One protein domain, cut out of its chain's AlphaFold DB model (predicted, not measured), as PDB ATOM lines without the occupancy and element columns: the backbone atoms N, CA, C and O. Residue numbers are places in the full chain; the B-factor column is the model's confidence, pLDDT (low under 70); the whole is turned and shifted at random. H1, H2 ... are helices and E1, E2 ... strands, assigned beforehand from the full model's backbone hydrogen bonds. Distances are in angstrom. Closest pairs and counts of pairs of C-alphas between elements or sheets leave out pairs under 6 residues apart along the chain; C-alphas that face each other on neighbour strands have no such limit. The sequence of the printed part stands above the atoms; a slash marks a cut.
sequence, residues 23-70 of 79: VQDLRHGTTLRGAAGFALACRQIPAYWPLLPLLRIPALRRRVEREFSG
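AT A GLANCE: This is residues 23 to 70 of the 79 residues of an uncharacterized protein of Bacillus sp. SRB_336 (UniProt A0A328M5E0). A single helix, H1, stands in the middle of a flat little domain, with a small two-stranded hairpin, E1 and E2, to one side of its first part and the helices H2 and H3 to its other side. H3 meets the first end of H1 about perpendicular, and the short H2 packs near the other end of H1, so that residues 45 to 57 lead round from H1 by way of H2 to H3. The printed part has 48 residues, with two named strands and three named helices in the order E1, E2, H1, H2, H3; the sheet, order E1 - E2, is antiparallel and the class is mixed, helices and strands. The whole is compact, with a radius of gyration of the C-alphas of 10.7 A, and spans 29 by 25 by 14 A.

HOW THE PARTS SIT: E1, residues 23 to 25, and E2, residues 30 to 33, form a hairpin of antiparallel neighbour strands, with 158 degrees between their directions. The C-alphas of Gln 24 and Thr 31 face each other at 4.5 A. N 23 and O 32, at 2.9 A, and N 25 and O 30, at 2.8 A, are within hydrogen-bond range. H1, residues 34 to 44, follows E2 directly. The closest C-alphas of E1 and H1 are those of Val 23 and Gly 37, 4.9 A apart. H2, residues 51 to 54, touches H1, the closest C-alphas being those of Cys 42 and Leu 52 at 6.3 A. H3, residues 58 to 68, touches H1 about perpendicular, at 83 degrees, with the C-alphas of Gly 34 and Glu 65 the closest at 4.5 A. H2 and H3 are close but not clearly touching, with the C-alphas of Leu 54 and Leu 60 the closest at 7.0 A. E1 is apart from H2 and H3, and E2 is apart from H2. In H1 and H3 every O i to N i+4 pair is within hydrogen-bond range; H2 is too short for such a pair.

IN THESE COORDINATES: E1 begins at C-alpha 23, at (286.434, 240.340, 226.417), and is 6.5 A long from first to last C-alpha; E2 is 9.9 A long. H1 begins at C-alpha 34, at (294.655, 242.650, 226.259), and is 16.1 A long. H2 is 5.1 A long. H3 is 15.1 A long and ends at C-alpha 68, at (294.138, 247.193, 225.507).

THE WHOLE: The two C-alphas farthest apart are those of Arg 27 and Ala 59, at 29.6 A. The printed part has no cut. The link from H1 to H2 is short, and the other three are tight. The mean pLDDT of the printed part is 81.9, and residues 69 to 70 are under 70.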
ATOM      1  N   VAL A  23     287.353 241.180 227.179       81.62
ATOM      2  CA  VAL A  23     286.434 240.340 226.417       81.62
ATOM      3  C   VAL A  23     286.087 239.123 227.257       81.62
ATOM      4  O   VAL A  23     286.967 238.352 227.640       81.62
ATOM      5  N   GLN A  24     284.802 238.941 227.540       80.38
ATOM      6  CA  GLN A  24     284.308 237.746 228.212       80.38
ATOM      7  C   GLN A  24     283.837 236.729 227.171       80.38
ATOM      8  O   GLN A  24     282.961 237.014 226.356       80.38
ATOM      9  N   ASP A  25     284.405 235.524 227.208       80.44
ATOM     10  CA  ASP A  25     283.862 234.386 226.479       80.44
ATOM     11  C   ASP A  25     282.679 233.808 227.260       80.44
ATOM     12  O   ASP A  25     282.854 233.089 228.246       80.44
ATOM     13  N   LEU A  26     281.464 234.105 226.796       79.31
ATOM     14  CA  LEU A  26     280.222 233.620 227.401       79.31
ATOM     15  C   LEU A  26     280.071 232.092 227.335       79.31
ATOM     16  O   LEU A  26     279.312 231.533 228.120       79.31
ATOM     17  N   ARG A  27     280.774 231.401 226.423       79.19
ATOM     18  CA  ARG A  27     280.683 229.935 226.307       79.19
ATOM     19  C   ARG A  27     281.450 229.212 227.407       79.19
ATOM     20  O   ARG A  27     281.021 228.150 227.837       79.19
ATOM     21  N   HIS A  28     282.572 229.780 227.846       74.75
ATOM     22  CA  HIS A  28     283.462 229.163 228.836       74.75
ATOM     23  C   HIS A  28     283.523 229.938 230.159       74.75
ATOM     24  O   HIS A  28     284.219 229.518 231.077       74.75
ATOM     25  N   GLY A  29     282.840 231.085 230.256       76.38
ATOM     26  CA  GLY A  29     282.909 231.975 231.418       76.38
ATOM     27  C   GLY A  29     284.302 232.568 231.645       76.38
ATOM     28  O   GLY A  29     284.599 233.034 232.742       76.38
ATOM     29  N   THR A  30     285.176 232.528 230.634       78.50
ATOM     30  CA  THR A  30     286.555 233.005 230.769       78.50
ATOM     31  C   THR A  30     286.650 234.468 230.384       78.50
ATOM     32  O   THR A  30     286.079 234.920 229.393       78.50
ATOM     33  N   THR A  31     287.404 235.215 231.176       79.75
ATOM     34  CA  THR A  31     287.691 236.617 230.911       79.75
ATOM     35  C   THR A  31     289.069 236.725 230.278       79.75
ATOM     36  O   THR A  31     290.069 236.358 230.895       79.75
ATOM     37  N   LEU A  32     289.134 237.276 229.070       81.75
ATOM     38  CA  LEU A  32     290.375 237.537 228.351       81.75
ATOM     39  C   LEU A  32     290.649 239.038 228.288       81.75
ATOM     40  O   LEU A  32     289.797 239.828 227.883       81.75
ATOM     41  N   ARG A  33     291.868 239.426 228.659       81.75
ATOM     42  CA  ARG A  33     292.339 240.816 228.646       81.75
ATOM     43  C   ARG A  33     293.347 241.031 227.522       81.75
ATOM     44  O   ARG A  33     293.921 240.064 227.010       81.75
ATOM     45  N   GLY A  34     293.548 242.287 227.135       80.06
ATOM     46  CA  GLY A  34     294.655 242.650 226.259       80.06
ATOM     47  C   GLY A  34     294.588 241.989 224.879       80.06
ATOM     48  O   GLY A  34     293.528 241.838 224.261       80.06
ATOM     49  N   ALA A  35     295.740 241.513 224.413       79.69
ATOM     50  CA  ALA A  35     295.879 240.843 223.127       79.69
ATOM     51  C   ALA A  35     295.121 239.506 223.055       79.69
ATOM     52  O   ALA A  35     294.750 239.078 221.960       79.69
ATOM     53  N   ALA A  36     294.863 238.846 224.189       79.88
ATOM     54  CA  ALA A  36     294.085 237.607 224.216       79.88
ATOM     55  C   ALA A  36     292.598 237.864 223.920       79.88
ATOM     56  O   ALA A  36     291.993 237.122 223.144       79.88
ATOM     57  N   GLY A  37     292.033 238.943 224.475       82.75
ATOM     58  CA  GLY A  37     290.666 239.371 224.169       82.75
ATOM     59  C   GLY A  37     290.523 239.788 222.705       82.75
ATOM     60  O   GLY A  37     289.615 239.333 222.007       82.75
ATOM     61  N   PHE A  38     291.489 240.556 222.201       82.56
ATOM     62  CA  PHE A  38     291.522 240.951 220.794       82.56
ATOM     63  C   PHE A  38     291.640 239.747 219.842       82.56
ATOM     64  O   PHE A  38     290.917 239.669 218.854       82.56
ATOM     65  N   ALA A  39     292.468 238.747 220.162       85.06
ATOM     66  CA  ALA A  39     292.564 237.523 219.363       85.06
ATOM     67  C   ALA A  39     291.239 236.738 219.308       85.06
ATOM     68  O   ALA A  39     290.926 236.128 218.283       85.06
ATOM     69  N   LEU A  40     290.448 236.753 220.386       85.00
ATOM     70  CA  LEU A  40     289.123 236.133 220.408       85.00
ATOM     71  C   LEU A  40     288.127 236.907 219.530       85.00
ATOM     72  O   LEU A  40     287.412 236.285 218.744       85.00
ATOM     73  N   ALA A  41     288.153 238.243 219.567       82.81
ATOM     74  CA  ALA A  41     287.368 239.086 218.661       82.81
ATOM     75  C   ALA A  41     287.742 238.848 217.187       82.81
ATOM     76  O   ALA A  41     286.865 238.620 216.353       82.81
ATOM     77  N   CYS A  42     289.043 238.796 216.873       85.31
ATOM     78  CA  CYS A  42     289.515 238.484 215.526       85.31
ATOM     79  C   CYS A  42     289.077 237.092 215.059       85.31
ATOM     80  O   CYS A  42     288.868 236.910 213.870       85.31
ATOM     81  N   ARG A  43     288.920 236.111 215.959       85.50
ATOM     82  CA  ARG A  43     288.400 234.775 215.614       85.50
ATOM     83  C   ARG A  43     286.903 234.765 215.319       85.50
ATOM     84  O   ARG A  43     286.492 233.976 214.471       85.50
ATOM     85  N   GLN A  44     286.110 235.588 216.006       85.19
ATOM     86  CA  GLN A  44     284.650 235.607 215.856       85.19
ATOM     87  C   GLN A  44     284.165 236.473 214.690       85.19
ATOM     88  O   GLN A  44     283.108 236.190 214.131       85.19
ATOM     89  N   ILE A  45     284.918 237.508 214.312       85.00
ATOM     90  CA  ILE A  45     284.532 238.446 213.255       85.00
ATOM     91  C   ILE A  45     285.361 238.144 211.996       85.00
ATOM     92  O   ILE A  45     286.555 238.453 211.978       85.00
ATOM     93  N   PRO A  46     284.757 237.599 210.918       85.88
ATOM     94  CA  PRO A  46     285.496 237.174 209.724       85.88
ATOM     95  C   PRO A  46     286.325 238.288 209.075       85.88
ATOM     96  O   PRO A  46     287.421 238.035 208.579       85.88
ATOM     97  N   ALA A  47     285.849 239.536 209.137       89.12
ATOM     98  CA  ALA A  47     286.561 240.699 208.606       89.12
ATOM     99  C   ALA A  47     287.939 240.918 209.264       89.12
ATOM    100  O   ALA A  47     288.840 241.477 208.644       89.12
ATOM    101  N   TYR A  48     288.123 240.445 210.499       84.75
ATOM    102  CA  TYR A  48     289.359 240.597 211.263       84.75
ATOM    103  C   TYR A  48     290.241 239.339 211.265       84.75
ATOM    104  O   TYR A  48     291.319 239.362 211.858       84.75
ATOM    105  N   TRP A  49     289.865 238.259 210.569       88.75
ATOM    106  CA  TRP A  49     290.713 237.064 210.457       88.75
ATOM    107  C   TRP A  49     292.130 237.334 209.932       88.75
ATOM    108  O   TRP A  49     293.066 236.757 210.495       88.75
ATOM    109  N   PRO A  50     292.352 238.221 208.940       89.75
ATOM    110  CA  PRO A  50     293.703 238.533 208.471       89.75
ATOM    111  C   PRO A  50     294.631 239.118 209.550       89.75
ATOM    112  O   PRO A  50     295.849 239.053 209.405       89.75
ATOM    113  N   LEU A  51     294.089 239.643 210.656       83.69
ATOM    114  CA  LEU A  51     294.867 240.178 211.782       83.69
ATOM    115  C   LEU A  51     295.361 239.088 212.751       83.69
ATOM    116  O   LEU A  51     296.305 239.319 213.510       83.69
ATOM    117  N   LEU A  52     294.799 237.875 212.710       85.94
ATOM    118  CA  LEU A  52     295.252 236.747 213.532       85.94
ATOM    119  C   LEU A  52     296.721 236.351 213.311       85.94
ATOM    120  O   LEU A  52     297.436 236.189 214.304       85.94
ATOM    121  N   PRO A  53     297.220 236.176 212.069       87.75
ATOM    122  CA  PRO A  53     298.635 235.877 211.856       87.75
ATOM    123  C   PRO A  53     299.537 237.034 212.301       87.75
ATOM    124  O   PRO A  53     300.605 236.788 212.855       87.75
ATOM    125  N   LEU A  54     299.089 238.282 212.146       84.94
ATOM    126  CA  LEU A  54     299.812 239.473 212.593       84.94
ATOM    127  C   LEU A  54     300.004 239.482 214.120       84.94
ATOM    128  O   LEU A  54     301.084 239.812 214.607       84.94
ATOM    129  N   LEU A  55     299.011 239.025 214.889       82.62
ATOM    130  CA  LEU A  55     299.104 238.894 216.351       82.62
ATOM    131  C   LEU A  55     300.105 237.833 216.829       82.62
ATOM    132  O   LEU A  55     300.482 237.839 218.005       82.62
ATOM    133  N   ARG A  56     300.570 236.933 215.952       83.50
ATOM    134  CA  ARG A  56     301.675 236.016 216.285       83.50
ATOM    135  C   ARG A  56     303.016 236.741 216.382       83.50
ATOM    136  O   ARG A  56     303.928 236.226 217.023       83.50
ATOM    137  N   ILE A  57     303.137 237.931 215.793       88.44
ATOM    138  CA  ILE A  57     304.347 238.746 215.881       88.44
ATOM    139  C   ILE A  57     304.434 239.325 217.303       88.44
ATOM    140  O   ILE A  57     303.564 240.103 217.706       88.44
ATOM    141  N   PRO A  58     305.487 239.010 218.082       82.38
ATOM    142  CA  PRO A  58     305.568 239.399 219.489       82.38
ATOM    143  C   PRO A  58     305.587 240.919 219.686       82.38
ATOM    144  O   PRO A  58     305.063 241.402 220.687       82.38
ATOM    145  N   ALA A  59     306.148 241.680 218.740       84.00
ATOM    146  CA  ALA A  59     306.128 243.141 218.772       84.00
ATOM    147  C   ALA A  59     304.703 243.702 218.643       84.00
ATOM    148  O   ALA A  59     304.306 244.555 219.436       84.00
ATOM    149  N   LEU A  60     303.912 243.176 217.698       82.50
ATOM    150  CA  LEU A  60     302.527 243.603 217.523       82.50
ATOM    151  C   LEU A  60     301.670 243.175 218.713       82.50
ATOM    152  O   LEU A  60     300.908 243.982 219.233       82.50
ATOM    153  N   ARG A  61     301.865 241.948 219.210       83.00
ATOM    154  CA  ARG A  61     301.175 241.457 220.406       83.00
ATOM    155  C   ARG A  61     301.406 242.370 221.607       83.00
ATOM    156  O   ARG A  61     300.453 242.706 222.289       83.00
ATOM    157  N   ARG A  62     302.648 242.811 221.845       82.00
ATOM    158  CA  ARG A  62     302.967 243.758 222.931       82.00
ATOM    159  C   ARG A  62     302.337 245.133 222.716       82.00
ATOM    160  O   ARG A  62     301.960 245.770 223.690       82.00
ATOM    161  N   ARG A  63     302.247 245.602 221.468       79.75
ATOM    162  CA  ARG A  63     301.605 246.885 221.149       79.75
ATOM    163  C   ARG A  63     300.103 246.833 221.419       79.75
ATOM    164  O   ARG A  63     299.595 247.711 222.098       79.75
ATOM    165  N   VAL A  64     299.436 245.777 220.956       81.75
ATOM    166  CA  VAL A  64     298.012 245.532 221.233       81.75
ATOM    167  C   VAL A  64     297.786 245.340 222.730       81.75
ATOM    168  O   VAL A  64     296.858 245.914 223.274       81.75
ATOM    169  N   GLU A  65     298.660 244.610 223.423       81.44
ATOM    170  CA  GLU A  65     298.571 244.460 224.878       81.44
ATOM    171  C   GLU A  65     298.603 245.818 225.589       81.44
ATOM    172  O   GLU A  65     297.752 246.069 226.429       81.44
ATOM    173  N   ARG A  66     299.529 246.715 225.218       78.62
ATOM    174  CA  ARG A  66     299.602 248.065 225.803       78.62
ATOM    175  C   ARG A  66     298.328 248.863 225.566       78.62
ATOM    176  O   ARG A  66     297.781 249.397 226.523       78.62
ATOM    177  N   GLU A  67     297.861 248.894 224.324       77.00
ATOM    178  CA  GLU A  67     296.661 249.637 223.928       77.00
ATOM    179  C   GLU A  67     295.417 249.141 224.683       77.00
ATOM    180  O   GLU A  67     294.602 249.932 225.142       77.00
ATOM    181  N   PHE A  68     295.302 247.824 224.880       74.19
ATOM    182  CA  PHE A  68     294.138 247.193 225.507       74.19
ATOM    183  C   PHE A  68     294.265 247.057 227.038       74.19
ATOM    184  O   PHE A  68     293.270 246.767 227.699       74.19
ATOM    185  N   SER A  69     295.456 247.257 227.617       69.50
ATOM    186  CA  SER A  69     295.701 247.202 229.072       69.50
ATOM    187  C   SER A  69     295.268 248.466 229.835       69.50
ATOM    188  O   SER A  69     295.334 248.496 231.068       69.50
ATOM    189  N   GLY A  70     294.796 249.488 229.113       66.25
ATOM    190  CA  GLY A  70     294.372 250.775 229.666       66.25
ATOM    191  C   GLY A  70     295.529 251.663 230.133       66.25
ATOM    192  O   GLY A  70     296.690 251.252 230.186       66.25
TER     193      GLY A  70